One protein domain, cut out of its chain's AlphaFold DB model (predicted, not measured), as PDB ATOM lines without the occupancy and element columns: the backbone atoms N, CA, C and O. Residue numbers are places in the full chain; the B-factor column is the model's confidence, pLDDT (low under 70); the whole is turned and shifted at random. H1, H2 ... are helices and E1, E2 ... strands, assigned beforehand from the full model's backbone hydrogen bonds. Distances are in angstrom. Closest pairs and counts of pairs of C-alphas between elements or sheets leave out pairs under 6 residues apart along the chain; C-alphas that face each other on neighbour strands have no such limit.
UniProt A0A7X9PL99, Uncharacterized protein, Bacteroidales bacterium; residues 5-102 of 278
ATOM      1  N   ILE A   5     -10.534 -51.902   6.106       50.31
ATOM      2  CA  ILE A   5      -9.739 -51.780   7.344       50.31
ATOM      3  C   ILE A   5      -9.327 -50.323   7.621       50.31
ATOM      4  O   ILE A   5      -9.250 -49.916   8.776       50.31
ATOM      5  N   TYR A   6      -9.157 -49.494   6.587       45.50
ATOM      6  CA  TYR A   6      -8.741 -48.096   6.767       45.50
ATOM      7  C   TYR A   6      -9.826 -47.198   7.386       45.50
ATOM      8  O   TYR A   6      -9.492 -46.267   8.112       45.50
ATOM      9  N   ILE A   7     -11.114 -47.491   7.173       49.62
ATOM     10  CA  ILE A   7     -12.214 -46.675   7.721       49.62
ATOM     11  C   ILE A   7     -12.428 -46.960   9.219       49.62
ATOM     12  O   ILE A   7     -12.727 -46.048   9.986       49.62
ATOM     13  N   MET A   8     -12.198 -48.198   9.669       44.44
ATOM     14  CA  MET A   8     -12.377 -48.573  11.078       44.44
ATOM     15  C   MET A   8     -11.256 -48.021  11.975       44.44
ATOM     16  O   MET A   8     -11.518 -47.597  13.098       44.44
ATOM     17  N   VAL A   9     -10.023 -47.945  11.459       50.78
ATOM     18  CA  VAL A   9      -8.888 -47.327  12.168       50.78
ATOM     19  C   VAL A   9      -9.041 -45.802  12.238       50.78
ATOM     20  O   VAL A   9      -8.729 -45.210  13.268       50.78
ATOM     21  N   LEU A  10      -9.609 -45.156  11.210       42.72
ATOM     22  CA  LEU A  10      -9.878 -43.712  11.235       42.72
ATOM     23  C   LEU A  10     -11.015 -43.336  12.209       42.72
ATOM     24  O   LEU A  10     -10.927 -42.314  12.885       42.72
ATOM     25  N   ALA A  11     -12.045 -44.180  12.344       49.97
ATOM     26  CA  ALA A  11     -13.130 -43.980  13.312       49.97
ATOM     27  C   ALA A  11     -12.681 -44.188  14.776       49.97
ATOM     28  O   ALA A  11     -13.172 -43.508  15.676       49.97
ATOM     29  N   LEU A  12     -11.713 -45.081  15.018       47.44
ATOM     30  CA  LEU A  12     -11.083 -45.253  16.335       47.44
ATOM     31  C   LEU A  12     -10.110 -44.112  16.671       47.44
ATOM     32  O   LEU A  12     -10.034 -43.701  17.827       47.44
ATOM     33  N   LEU A  13      -9.425 -43.545  15.674       43.34
ATOM     34  CA  LEU A  13      -8.549 -42.385  15.866       43.34
ATOM     35  C   LEU A  13      -9.339 -41.090  16.132       43.34
ATOM     36  O   LEU A  13      -8.913 -40.292  16.964       43.34
ATOM     37  N   LEU A  14     -10.521 -40.906  15.536       44.72
ATOM     38  CA  LEU A  14     -11.356 -39.716  15.774       44.72
ATOM     39  C   LEU A  14     -12.025 -39.686  17.162       44.72
ATOM     40  O   LEU A  14     -12.271 -38.603  17.687       44.72
ATOM     41  N   ASN A  15     -12.241 -40.839  17.807       41.75
ATOM     42  CA  ASN A  15     -12.693 -40.898  19.209       41.75
ATOM     43  C   ASN A  15     -11.545 -40.783  20.229       41.75
ATOM     44  O   ASN A  15     -11.792 -40.607  21.422       41.75
ATOM     45  N   SER A  16     -10.285 -40.862  19.786       37.59
ATOM     46  CA  SER A  16      -9.123 -40.860  20.685       37.59
ATOM     47  C   SER A  16      -8.673 -39.461  21.137       37.59
ATOM     48  O   SER A  16      -7.967 -39.347  22.135       37.59
ATOM     49  N   CYS A  17      -9.156 -38.383  20.507       43.78
ATOM     50  CA  CYS A  17      -8.853 -37.013  20.946       43.78
ATOM     51  C   CYS A  17      -9.498 -36.628  22.291       43.78
ATOM     52  O   CYS A  17      -9.004 -35.725  22.960       43.78
ATOM     53  N   ASN A  18     -10.559 -37.319  22.729       48.06
ATOM     54  CA  ASN A  18     -11.157 -37.111  24.058       48.06
ATOM     55  C   ASN A  18     -10.563 -38.024  25.148       48.06
ATOM     56  O   ASN A  18     -10.845 -37.824  26.327       48.06
ATOM     57  N   LEU A  19      -9.734 -39.007  24.780       49.00
ATOM     58  CA  LEU A  19      -9.156 -39.981  25.716       49.00
ATOM     59  C   LEU A  19      -7.917 -39.454  26.460       49.00
ATOM     60  O   LEU A  19      -7.574 -40.001  27.503       49.00
ATOM     61  N   PHE A  20      -7.285 -38.385  25.966       54.62
ATOM     62  CA  PHE A  20      -6.070 -37.796  26.550       54.62
ATOM     63  C   PHE A  20      -6.268 -36.405  27.164       54.62
ATOM     64  O   PHE A  20      -5.289 -35.779  27.565       54.62
ATOM     65  N   LYS A  21      -7.508 -35.908  27.255       69.12
ATOM     66  CA  LYS A  21      -7.773 -34.663  27.985       69.12
ATOM     67  C   LYS A  21      -7.518 -34.886  29.470       69.12
ATOM     68  O   LYS A  21      -8.038 -35.850  30.047       69.12
ATOM     69  N   SER A  22      -6.728 -33.995  30.065       89.75
ATOM     70  CA  SER A  22      -6.540 -33.968  31.513       89.75
ATOM     71  C   SER A  22      -7.889 -33.744  32.205       89.75
ATOM     72  O   SER A  22      -8.841 -33.249  31.593       89.75
ATOM     73  N   ASP A  23      -8.014 -34.140  33.468       92.69
ATOM     74  CA  ASP A  23      -9.258 -33.887  34.203       92.69
ATOM     75  C   ASP A  23      -9.481 -32.380  34.407       92.69
ATOM     76  O   ASP A  23     -10.620 -31.920  34.407       92.69
ATOM     77  N   GLU A  24      -8.397 -31.604  34.453       95.19
ATOM     78  CA  GLU A  24      -8.398 -30.147  34.389       95.19
ATOM     79  C   GLU A  24      -9.059 -29.624  33.095       95.19
ATOM     80  O   GLU A  24      -9.967 -28.794  33.165       95.19
ATOM     81  N   ASP A  25      -8.689 -30.149  31.921       95.06
ATOM     82  CA  ASP A  25      -9.308 -29.758  30.641       95.06
ATOM     83  C   ASP A  25     -10.792 -30.135  30.588       95.06
ATOM     84  O   ASP A  25     -11.622 -29.365  30.099       95.06
ATOM     85  N   LYS A  26     -11.146 -31.315  31.117       95.19
ATOM     86  CA  LYS A  26     -12.548 -31.752  31.212       95.19
ATOM     87  C   LYS A  26     -13.355 -30.845  32.136       95.19
ATOM     88  O   LYS A  26     -14.524 -30.594  31.853       95.19
ATOM     89  N   ALA A  27     -12.755 -30.355  33.220       96.75
ATOM     90  CA  ALA A  27     -13.411 -29.431  34.139       96.75
ATOM     91  C   ALA A  27     -13.659 -28.071  33.474       96.75
ATOM     92  O   ALA A  27     -14.764 -27.541  33.578       96.75
ATOM     93  N   ILE A  28     -12.677 -27.545  32.730       97.44
ATOM     94  CA  ILE A  28     -12.848 -26.319  31.934       97.44
ATOM     95  C   ILE A  28     -13.978 -26.495  30.917       97.44
ATOM     96  O   ILE A  28     -14.872 -25.653  30.846       97.44
ATOM     97  N   GLU A  29     -13.970 -27.594  30.162       96.31
ATOM     98  CA  GLU A  29     -14.993 -27.878  29.154       96.31
ATOM     99  C   GLU A  29     -16.393 -27.998  29.775       96.31
ATOM    100  O   GLU A  29     -17.352 -27.427  29.252       96.31
ATOM    101  N   LEU A  30     -16.504 -28.675  30.924       96.56
ATOM    102  CA  LEU A  30     -17.754 -28.781  31.674       96.56
ATOM    103  C   LEU A  30     -18.293 -27.398  32.062       96.56
ATOM    104  O   LEU A  30     -19.480 -27.132  31.866       96.56
ATOM    105  N   VAL A  31     -17.442 -26.510  32.585       96.19
ATOM    106  CA  VAL A  31     -17.852 -25.147  32.951       96.19
ATOM    107  C   VAL A  31     -18.275 -24.366  31.717       96.19
ATOM    108  O   VAL A  31     -19.381 -23.837  31.698       96.19
ATOM    109  N   GLN A  32     -17.460 -24.363  30.664       95.94
ATOM    110  CA  GLN A  32     -17.744 -23.650  29.416       95.94
ATOM    111  C   GLN A  32     -19.082 -24.047  28.784       95.94
ATOM    112  O   GLN A  32     -19.771 -23.182  28.252       95.94
ATOM    113  N   GLN A  33     -19.451 -25.329  28.837       94.69
ATOM    114  CA  GLN A  33     -20.689 -25.852  28.243       94.69
ATOM    115  C   GLN A  33     -21.913 -25.718  29.159       94.69
ATOM    116  O   GLN A  33     -23.047 -25.852  28.694       94.69
ATOM    117  N   SER A  34     -21.711 -25.471  30.455       92.81
ATOM    118  CA  SER A  34     -22.805 -25.340  31.415       92.81
ATOM    119  C   SER A  34     -23.535 -24.009  31.248       92.81
ATOM    120  O   SER A  34     -22.928 -22.973  30.967       92.81
ATOM    121  N   LYS A  35     -24.858 -24.039  31.434       89.94
ATOM    122  CA  LYS A  35     -25.695 -22.838  31.410       89.94
ATOM    123  C   LYS A  35     -25.375 -21.930  32.596       89.94
ATOM    124  O   LYS A  35     -25.184 -22.418  33.711       89.94
ATOM    125  N   SER A  36     -25.381 -20.620  32.372       79.00
ATOM    126  CA  SER A  36     -25.240 -19.608  33.416       79.00
ATOM    127  C   SER A  36     -26.549 -19.411  34.175       79.00
ATOM    128  O   SER A  36     -27.130 -18.330  34.142       79.00
ATOM    129  N   THR A  37     -27.001 -20.448  34.882       72.88
ATOM    130  CA  THR A  37     -28.287 -20.465  35.606       72.88
ATOM    131  C   THR A  37     -28.414 -19.408  36.709       72.88
ATOM    132  O   THR A  37     -29.454 -19.268  37.339       72.88
ATOM    133  N   GLU A  38     -27.328 -18.694  36.999       67.81
ATOM    134  CA  GLU A  38     -27.248 -17.656  38.026       67.81
ATOM    135  C   GLU A  38     -27.287 -16.227  37.443       67.81
ATOM    136  O   GLU A  38     -27.439 -15.269  38.196       67.81
ATOM    137  N   ILE A  39     -27.138 -16.067  36.119       69.19
ATOM    138  CA  ILE A  39     -27.071 -14.756  35.441       69.19
ATOM    139  C   ILE A  39     -28.070 -14.678  34.279       69.19
ATOM    140  O   ILE A  39     -28.840 -13.724  34.193       69.19
ATOM    141  N   ASP A  40     -28.045 -15.666  33.382       75.50
ATOM    142  CA  ASP A  40     -28.929 -15.776  32.217       75.50
ATOM    143  C   ASP A  40     -29.058 -17.254  31.813       75.50
ATOM    144  O   ASP A  40     -28.108 -17.869  31.319       75.50
ATOM    145  N   ASP A  41     -30.248 -17.826  31.995       75.06
ATOM    146  CA  ASP A  41     -30.543 -19.245  31.743       75.06
ATOM    147  C   ASP A  41     -30.415 -19.664  30.263       75.06
ATOM    148  O   ASP A  41     -30.468 -20.862  29.926       75.06
ATOM    149  N   ASN A  42     -30.262 -18.692  29.360       82.06
ATOM    150  CA  ASN A  42     -30.131 -18.920  27.924       82.06
ATOM    151  C   ASN A  42     -28.683 -18.900  27.427       82.06
ATOM    152  O   ASN A  42     -28.450 -19.274  26.277       82.06
ATOM    153  N   LYS A  43     -27.723 -18.502  28.267       89.44
ATOM    154  CA  LYS A  43     -26.304 -18.418  27.906       89.44
ATOM    155  C   LYS A  43     -25.480 -19.482  28.611       89.44
ATOM    156  O   LYS A  43     -25.877 -20.036  29.637       89.44
ATOM    157  N   THR A  44     -24.327 -19.793  28.033       93.38
ATOM    158  CA  THR A  44     -23.302 -20.616  28.677       93.38
ATOM    159  C   THR A  44     -22.288 -19.748  29.418       93.38
ATOM    160  O   THR A  44     -22.153 -18.550  29.154       93.38
ATOM    161  N   TRP A  45     -21.500 -20.350  30.310       93.06
ATOM    162  CA  TRP A  45     -20.373 -19.636  30.919       93.06
ATOM    163  C   TRP A  45     -19.292 -19.242  29.905       93.06
ATOM    164  O   TRP A  45     -18.580 -18.261  30.128       93.06
ATOM    165  N   LEU A  46     -19.188 -19.947  28.771       94.69
ATOM    166  CA  LEU A  46     -18.329 -19.528  27.665       94.69
ATOM    167  C   LEU A  46     -18.829 -18.230  27.017       94.69
ATOM    168  O   LEU A  46     -18.021 -17.343  26.737       94.69
ATOM    169  N   ASP A  47     -20.139 -18.088  26.811       93.12
ATOM    170  CA  ASP A  47     -20.728 -16.851  26.278       93.12
ATOM    171  C   ASP A  47     -20.461 -15.675  27.221       93.12
ATOM    172  O   ASP A  47     -19.972 -14.631  26.784       93.12
ATOM    173  N   PHE A  48     -20.676 -15.880  28.524       90.94
ATOM    174  CA  PHE A  48     -20.354 -14.899  29.563       90.94
ATOM    175  C   PHE A  48     -18.874 -14.479  29.532       90.94
ATOM    176  O   PHE A  48     -18.560 -13.286  29.521       90.94
ATOM    177  N   ALA A  49     -17.949 -15.442  29.475       91.19
ATOM    178  CA  ALA A  49     -16.514 -15.167  29.416       91.19
ATOM    179  C   ALA A  49     -16.129 -14.370  28.157       91.19
ATOM    180  O   ALA A  49     -15.362 -13.409  28.233       91.19
ATOM    181  N   ASN A  50     -16.709 -14.716  27.006       92.25
ATOM    182  CA  ASN A  50     -16.482 -14.007  25.749       92.25
ATOM    183  C   ASN A  50     -17.022 -12.569  25.784       92.25
ATOM    184  O   ASN A  50     -16.390 -11.663  25.239       92.25
ATOM    185  N   GLU A  51     -18.179 -12.339  26.406       91.06
ATOM    186  CA  GLU A  51     -18.735 -10.994  26.605       91.06
ATOM    187  C   GLU A  51     -17.839 -10.148  27.515       91.06
ATOM    188  O   GLU A  51     -17.529  -9.002  27.179       91.06
ATOM    189  N   ARG A  52     -17.337 -10.731  28.609       86.62
ATOM    190  CA  ARG A  52     -16.393 -10.064  29.514       86.62
ATOM    191  C   ARG A  52     -15.085  -9.690  28.811       86.62
ATOM    192  O   ARG A  52     -14.639  -8.551  28.929       86.62
ATOM    193  N   ALA A  53     -14.508 -10.605  28.034       89.00
ATOM    194  CA  ALA A  53     -13.284 -10.344  27.277       89.00
ATOM    195  C   ALA A  53     -13.461  -9.218  26.245       89.00
ATOM    196  O   ALA A  53     -12.553  -8.418  26.032       89.00
ATOM    197  N   LYS A  54     -14.647  -9.114  25.626       91.06
ATOM    198  CA  LYS A  54     -14.978  -8.013  24.706       91.06
ATOM    199  C   LYS A  54     -15.095  -6.663  25.414       91.06
ATOM    200  O   LYS A  54     -14.752  -5.651  24.811       91.06
ATOM    201  N   ALA A  55     -15.582  -6.640  26.655       86.94
ATOM    202  CA  ALA A  55     -15.690  -5.418  27.451       86.94
ATOM    203  C   ALA A  55     -14.322  -4.903  27.935       86.94
ATOM    204  O   ALA A  55     -14.151  -3.702  28.132       86.94
ATOM    205  N   GLU A  56     -13.334  -5.790  28.081       82.69
ATOM    206  CA  GLU A  56     -11.984  -5.460  28.550       82.69
ATOM    207  C   GLU A  56     -10.897  -5.879  27.534       82.69
ATOM    208  O   GLU A  56     -10.014  -6.668  27.869       82.69
ATOM    209  N   PRO A  57     -10.883  -5.336  26.297       83.38
ATOM    210  CA  PRO A  57     -10.030  -5.842  25.211       83.38
ATOM    211  C   PRO A  57      -8.523  -5.700  25.478       83.38
ATOM    212  O   PRO A  57      -7.710  -6.370  24.844       83.38
ATOM    213  N   ASN A  58      -8.142  -4.837  26.422       85.06
ATOM    214  CA  ASN A  58      -6.752  -4.614  26.814       85.06
ATOM    215  C   ASN A  58      -6.261  -5.595  27.894       85.06
ATOM    216  O   ASN A  58      -5.079  -5.567  28.236       85.06
ATOM    217  N   LYS A  59      -7.136  -6.447  28.448       85.56
ATOM    218  CA  LYS A  59      -6.769  -7.465  29.440       85.56
ATOM    219  C   LYS A  59      -6.748  -8.842  28.789       85.56
ATOM    220  O   LYS A  59      -7.742  -9.306  28.236       85.56
ATOM    221  N   LYS A  60      -5.612  -9.534  28.887       89.50
ATOM    222  CA  LYS A  60      -5.498 -10.911  28.405       89.50
ATOM    223  C   LYS A  60      -6.107 -11.864  29.431       89.50
ATOM    224  O   LYS A  60      -5.518 -12.086  30.482       89.50
ATOM    225  N   GLN A  61      -7.256 -12.441  29.099       92.12
ATOM    226  CA  GLN A  61      -7.951 -13.415  29.939       92.12
ATOM    227  C   GLN A  61      -7.752 -14.841  29.416       92.12
ATOM    228  O   GLN A  61      -7.585 -15.060  28.212       92.12
ATOM    229  N   PHE A  62      -7.753 -15.820  30.315       94.00
ATOM    230  CA  PHE A  62      -7.603 -17.233  29.985       94.00
ATOM    231  C   PHE A  62      -8.349 -18.123  30.983       94.00
ATOM    232  O   PHE A  62      -8.668 -17.712  32.099       94.00
ATOM    233  N   TRP A  63      -8.619 -19.358  30.560       96.44
ATOM    234  CA  TRP A  63      -9.194 -20.393  31.412       96.44
ATOM    235  C   TRP A  63      -8.096 -21.155  32.149       96.44
ATOM    236  O   TRP A  63      -7.065 -21.487  31.561       96.44
ATOM    237  N   LYS A  64      -8.331 -21.462  33.422       95.75
ATOM    238  CA  LYS A  64      -7.447 -22.276  34.259       95.75
ATOM    239  C   LYS A  64      -8.290 -23.233  35.094       95.75
ATOM    240  O   LYS A  64      -9.389 -22.872  35.505       95.75
ATOM    241  N   ALA A  65      -7.778 -24.430  35.357       96.50
ATOM    242  CA  ALA A  65      -8.358 -25.350  36.326       96.50
ATOM    243  C   ALA A  65      -7.309 -25.814  37.335       96.50
ATOM    244  O   ALA A  65      -6.147 -26.027  36.988       96.50
ATOM    245  N   GLU A  66      -7.735 -25.961  38.584       94.62
ATOM    246  CA  GLU A  66      -6.919 -26.377  39.720       94.62
ATOM    247  C   GLU A  66      -7.644 -27.488  40.482       94.62
ATOM    248  O   GLU A  66      -8.866 -27.460  40.647       94.62
ATOM    249  N   LYS A  67      -6.892 -28.490  40.940       93.31
ATOM    250  CA  LYS A  67      -7.434 -29.571  41.768       93.31
ATOM    251  C   LYS A  67      -7.738 -29.053  43.165       93.31
ATOM    252  O   LYS A  67      -6.967 -28.278  43.720       93.31
ATOM    253  N   THR A  68      -8.837 -29.531  43.733       92.88
ATOM    254  CA  THR A  68      -9.128 -29.361  45.160       92.88
ATOM    255  C   THR A  68      -8.706 -30.605  45.937       92.88
ATOM    256  O   THR A  68      -8.394 -31.640  45.346       92.88
ATOM    257  N   ASP A  69      -8.776 -30.535  47.266       89.75
ATOM    258  CA  ASP A  69      -8.564 -31.700  48.135       89.75
ATOM    259  C   ASP A  69      -9.649 -32.780  47.956       89.75
ATOM    260  O   ASP A  69      -9.476 -33.933  48.353       89.75
ATOM    261  N   SER A  70     -10.782 -32.424  47.340       90.50
ATOM    262  CA  SER A  70     -11.870 -33.349  47.030       90.50
ATOM    263  C   SER A  70     -11.665 -33.991  45.657       90.50
ATOM    264  O   SER A  70     -11.652 -33.320  44.624       90.50
ATOM    265  N   ALA A  71     -11.546 -35.319  45.634       90.81
ATOM    266  CA  ALA A  71     -11.349 -36.078  44.403       90.81
ATOM    267  C   ALA A  71     -12.472 -35.811  43.382       90.81
ATOM    268  O   ALA A  71     -13.653 -35.967  43.683       90.81
ATOM    269  N   GLY A  72     -12.093 -35.439  42.155       91.75
ATOM    270  CA  GLY A  72     -13.036 -35.145  41.071       91.75
ATOM    271  C   GLY A  72     -13.693 -33.760  41.135       91.75
ATOM    272  O   GLY A  72     -14.553 -33.480  40.297       91.75
ATOM    273  N   VAL A  73     -13.287 -32.909  42.086       96.00
ATOM    274  CA  VAL A  73     -13.735 -31.516  42.224       96.00
ATOM    275  C   VAL A  73     -12.588 -30.566  41.884       96.00
ATOM    276  O   VAL A  73     -11.476 -30.692  42.406       96.00
ATOM    277  N   PHE A  74     -12.878 -29.596  41.022       96.88
ATOM    278  CA  PHE A  74     -11.916 -28.638  40.487       96.88
ATOM    279  C   PHE A  74     -12.396 -27.205  40.703       96.88
ATOM    280  O   PHE A  74     -13.590 -26.919  40.608       96.88
ATOM    281  N   LEU A  75     -11.448 -26.300  40.931       96.19
ATOM    282  CA  LEU A  75     -11.663 -24.868  40.787       96.19
ATOM    283  C   LEU A  75     -11.331 -24.479  39.361       96.19
ATOM    284  O   LEU A  75     -10.194 -24.632  38.924       96.19
ATOM    285  N   VAL A  76     -12.316 -23.970  38.639       96.56
ATOM    286  CA  VAL A  76     -12.137 -23.459  37.284       96.56
ATOM    287  C   VAL A  76     -12.247 -21.948  37.334       96.56
ATOM    288  O   VAL A  76     -13.161 -21.413  37.957       96.56
ATOM    289  N   SER A  77     -11.340 -21.240  36.677       94.69
ATOM    290  CA  SER A  77     -11.362 -19.788  36.603       94.69
ATOM    291  C   SER A  77     -11.247 -19.292  35.173       94.69
ATOM    292  O   SER A  77     -10.579 -19.894  34.334       94.69
ATOM    293  N   PHE A  78     -11.903 -18.166  34.915       94.44
ATOM    294  CA  PHE A  78     -11.669 -17.330  33.750       94.44
ATOM    295  C   PHE A  78     -11.123 -16.003  34.257       94.44
ATOM    296  O   PHE A  78     -11.863 -15.213  34.849       94.44
ATOM    297  N   GLN A  79      -9.815 -15.811  34.110       91.44
ATOM    298  CA  GLN A  79      -9.067 -14.791  34.838       91.44
ATOM    299  C   GLN A  79      -7.988 -14.126  33.985       91.44
ATOM    300  O   GLN A  79      -7.590 -14.657  32.948       91.44
ATOM    301  N   ASP A  80      -7.524 -12.963  34.433       88.19
ATOM    302  CA  ASP A  80      -6.362 -12.276  33.882       88.19
ATOM    303  C   ASP A  80      -5.029 -12.821  34.436       88.19
ATOM    304  O   ASP A  80      -4.974 -13.776  35.219       88.19
ATOM    305  N   ASP A  81      -3.929 -12.219  33.990       85.88
ATOM    306  CA  ASP A  81      -2.558 -12.550  34.388       85.88
ATOM    307  C   ASP A  81      -2.260 -12.282  35.870       85.88
ATOM    308  O   ASP A  81      -1.379 -12.925  36.443       85.88
ATOM    309  N   LYS A  82      -3.026 -11.395  36.507       80.81
ATOM    310  CA  LYS A  82      -2.972 -11.117  37.946       80.81
ATOM    311  C   LYS A  82      -3.849 -12.073  38.766       80.81
ATOM    312  O   LYS A  82      -3.856 -11.990  39.991       80.81
ATOM    313  N   GLY A  83      -4.564 -12.992  38.114       80.75
ATOM    314  CA  GLY A  83      -5.438 -13.969  38.762       80.75
ATOM    315  C   GLY A  83      -6.833 -13.440  39.099       80.75
ATOM    316  O   GLY A  83      -7.584 -14.133  39.795       80.75
ATOM    317  N   TRP A  84      -7.199 -12.254  38.603       79.06
ATOM    318  CA  TRP A  84      -8.522 -11.665  38.793       79.06
ATOM    319  C   TRP A  84      -9.501 -12.174  37.750       79.06
ATOM    320  O   TRP A  84      -9.234 -12.142  36.550       79.06
ATOM    321  N   GLY A  85     -10.674 -12.611  38.196       85.50
ATOM    322  CA  GLY A  85     -11.667 -13.161  37.290       85.50
ATOM    323  C   GLY A  85     -12.859 -13.785  37.988       85.50
ATOM    324  O   GLY A  85     -13.083 -13.587  39.185       85.50
ATOM    325  N   THR A  86     -13.613 -14.558  37.218       89.81
ATOM    326  CA  THR A  86     -14.732 -15.354  37.725       89.81
ATOM    327  C   THR A  86     -14.258 -16.777  37.997       89.81
ATOM    328  O   THR A  86     -13.433 -17.309  37.249       89.81
ATOM    329  N   ARG A  87     -14.751 -17.388  39.080       93.00
ATOM    330  CA  ARG A  87     -14.410 -18.760  39.479       93.00
ATOM    331  C   ARG A  87     -15.655 -19.623  39.645       93.00
ATOM    332  O   ARG A  87     -16.698 -19.128  40.070       93.00
ATOM    333  N   TRP A  88     -15.503 -20.913  39.373       95.00
ATOM    334  CA  TRP A  88     -16.523 -21.949  39.498       95.00
ATOM    335  C   TRP A  88     -15.956 -23.186  40.195       95.00
ATOM    336  O   TRP A  88     -14.795 -23.542  40.000       95.00
ATOM    337  N   GLU A  89     -16.794 -23.856  40.979       95.81
ATOM    338  CA  GLU A  89     -16.570 -25.224  41.441       95.81
ATOM    339  C   GLU A  89     -17.157 -26.162  40.382       95.81
ATOM    340  O   GLU A  89     -18.335 -26.051  40.035       95.81
ATOM    341  N   ALA A  90     -16.334 -27.068  39.859       96.44
ATOM    342  CA  ALA A  90     -16.729 -28.054  38.866       96.44
ATOM    343  C   ALA A  90     -16.540 -29.464  39.425       96.44
ATOM    344  O   ALA A  90     -15.423 -29.879  39.740       96.44
ATOM    345  N   THR A  91     -17.630 -30.220  39.496       96.31
ATOM    346  CA  THR A  91     -17.622 -31.612  39.948       96.31
ATOM    347  C   THR A  91     -17.836 -32.527  38.751       96.31
ATOM    348  O   THR A  91     -18.936 -32.599  38.199       96.31
ATOM    349  N   LEU A  92     -16.786 -33.242  38.336       93.44
ATOM    350  CA  LEU A  92     -16.780 -33.990  37.073       93.44
ATOM    351  C   LEU A  92     -17.759 -35.166  37.050       93.44
ATOM    352  O   LEU A  92     -18.417 -35.402  36.036       93.44
ATOM    353  N   LYS A  93     -17.841 -35.920  38.148       92.12
ATOM    354  CA  LYS A  93     -18.633 -37.154  38.215       92.12
ATOM    355  C   LYS A  93     -20.131 -36.859  38.137       92.12
ATOM    356  O   LYS A  93     -20.841 -37.495  37.362       92.12
ATOM    357  N   GLU A  94     -20.592 -35.879  38.904       92.94
ATOM    358  CA  GLU A  94     -21.988 -35.448  38.941       92.94
ATOM    359  C   GLU A  94     -22.323 -34.416  37.846       92.94
ATOM    360  O   GLU A  94     -23.496 -34.117  37.635       92.94
ATOM    361  N   LYS A  95     -21.315 -33.902  37.123       93.44
ATOM    362  CA  LYS A  95     -21.436 -32.831  36.116       93.44
ATOM    363  C   LYS A  95     -22.101 -31.568  36.667       93.44
ATOM    364  O   LYS A  95     -22.937 -30.953  36.009       93.44
ATOM    365  N   ILE A  96     -21.729 -31.195  37.886       92.62
ATOM    366  CA  ILE A  96     -22.259 -30.015  38.569       92.62
ATOM    367  C   ILE A  96     -21.278 -28.860  38.398       92.62
ATOM    368  O   ILE A  96     -20.071 -29.044  38.550       92.62
ATOM    369  N   VAL A  97     -21.812 -27.673  38.114       93.44
ATOM    370  CA  VAL A  97     -21.069 -26.411  38.085       93.44
ATOM    371  C   VAL A  97     -21.772 -25.424  39.003       93.44
ATOM    372  O   VAL A  97     -22.972 -25.207  38.859       93.44
ATOM    373  N   LYS A  98     -21.028 -24.836  39.939       92.06
ATOM    374  CA  LYS A  98     -21.516 -23.780  40.837       92.06
ATOM    375  C   LYS A  98     -20.614 -22.564  40.707       92.06
ATOM    376  O   LYS A  98     -19.393 -22.712  40.795       92.06
ATOM    377  N   MET A  99     -21.169 -21.371  40.501       91.12
ATOM    378  CA  MET A  99     -20.338 -20.169  40.507       91.12
ATOM    379  C   MET A  99     -19.886 -19.869  41.938       91.12
ATOM    380  O   MET A  99     -20.666 -19.894  42.886       91.12
ATOM    381  N   ILE A 100     -18.593 -19.598  42.095       90.81
ATOM    382  CA  ILE A 100     -18.006 -19.226  43.383       90.81
ATOM    383  C   ILE A 100     -18.076 -17.714  43.569       90.81
ATOM    384  O   ILE A 100     -18.376 -17.224  44.654       90.81
ATOM    385  N   THR A 101     -17.818 -16.949  42.507       81.75
ATOM    386  CA  THR A 101     -17.902 -15.487  42.544       81.75
ATOM    387  C   THR A 101     -19.329 -15.052  42.883       81.75
ATOM    388  O   THR A 101     -20.231 -15.221  42.079       81.75
ATOM    389  N   GLY A 102     -19.533 -14.481  44.072       80.62
ATOM    390  CA  GLY A 102     -20.861 -14.101  44.574       80.62
ATOM    391  C   GLY A 102     -21.521 -15.143  45.487       80.62
ATOM    392  O   GLY A 102     -22.490 -14.812  46.164       80.62
TER     393      GLY A 102
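Overview. This is residues 5 to 102 of the 278 residues of an uncharacterized protein of Bacteroidales bacterium (UniProt A0A7X9PL99). A meander of four antiparallel strands, E2 to E5, makes a twisted sheet with helices H2 and H3 over one face and the other face bare; the two helices meet at their ends in a corner. From this body residues 5 to 17, with helix H1, stick out as a free arm that makes the length. The printed part has 98 residues with three named helices and five named strands, in the order H1 H2 E1 H3 E2 E3 E4 E5; the sheet runs E2 E3 E4 E5, and the class is mixed, helices and strands. The whole is loose, with a radius of gyration of the C-alphas of 15.8 A, and elongated, spanning 52 by 33 by 29 A.

Arrangement. The sheet is a meander, each strand the antiparallel neighbour of the one before: E2, residues 62 to 67, E3, residues 73 to 79, E4, residues 85 to 91, and E5, residues 96 to 99. It is twisted, with C-alphas up to 4.1 A off its best plane. In the hairpin E2 and E3, N 64 and O 77 are 2.9 A apart, within hydrogen-bond range. So are N 76 and O 88 in the hairpin E3 and E4, at 2.9 A, and N 89 and O 98 in the hairpin E4 and E5, at 2.8 A. H2, residues 23 to 33, is on the sheet; its closest C-alphas to E2 are those of Glu 24 and Ala 65, 5.2 A apart. H3, residues 45 to 55, is on the same face, at a height over the sheet of 10.2 A, and runs along the strands, at 6 degrees to E3 on the local plane. H2 and H3 touch only at their ends, about perpendicular at 77 degrees; their closest C-alphas are those of Gln 32 and Leu 46, 4.5 A apart. E1, residues 40 to 44, pairs with no named strand and meets H3 only through their link. H1, residues 5 to 14, is not on the sheet and is apart from H2. In H1, H2 and H3 every O i to N i+4 pair is within hydrogen-bond range.

Along the chain. H1 begins at C-alpha 5, (-9.739, -51.780, 7.344), and is 14.8 A long from first to last C-alpha. H2 measures 15.2 A, E1 8.2 A and H3 15.4 A. H2 begins at C-alpha 23, (-9.258, -33.887, 34.203). E2 measures 17.1 A, E3 18.9 A, E4 19.6 A and E5 10.2 A, ending at C-alpha 99, (-20.338, -20.169, 40.507).

Size, cuts and confidence. The C-alphas of Ile 5 and Gly 102, the two farthest apart, are 54.1 A from each other. Without residues 5 to 17 the body spans 35 by 28 by 27 A. The printed part has no cut, and no link is long. Mean pLDDT of the printed part is 82.8; residues 5 to 21 and 38 to 39 are under 70.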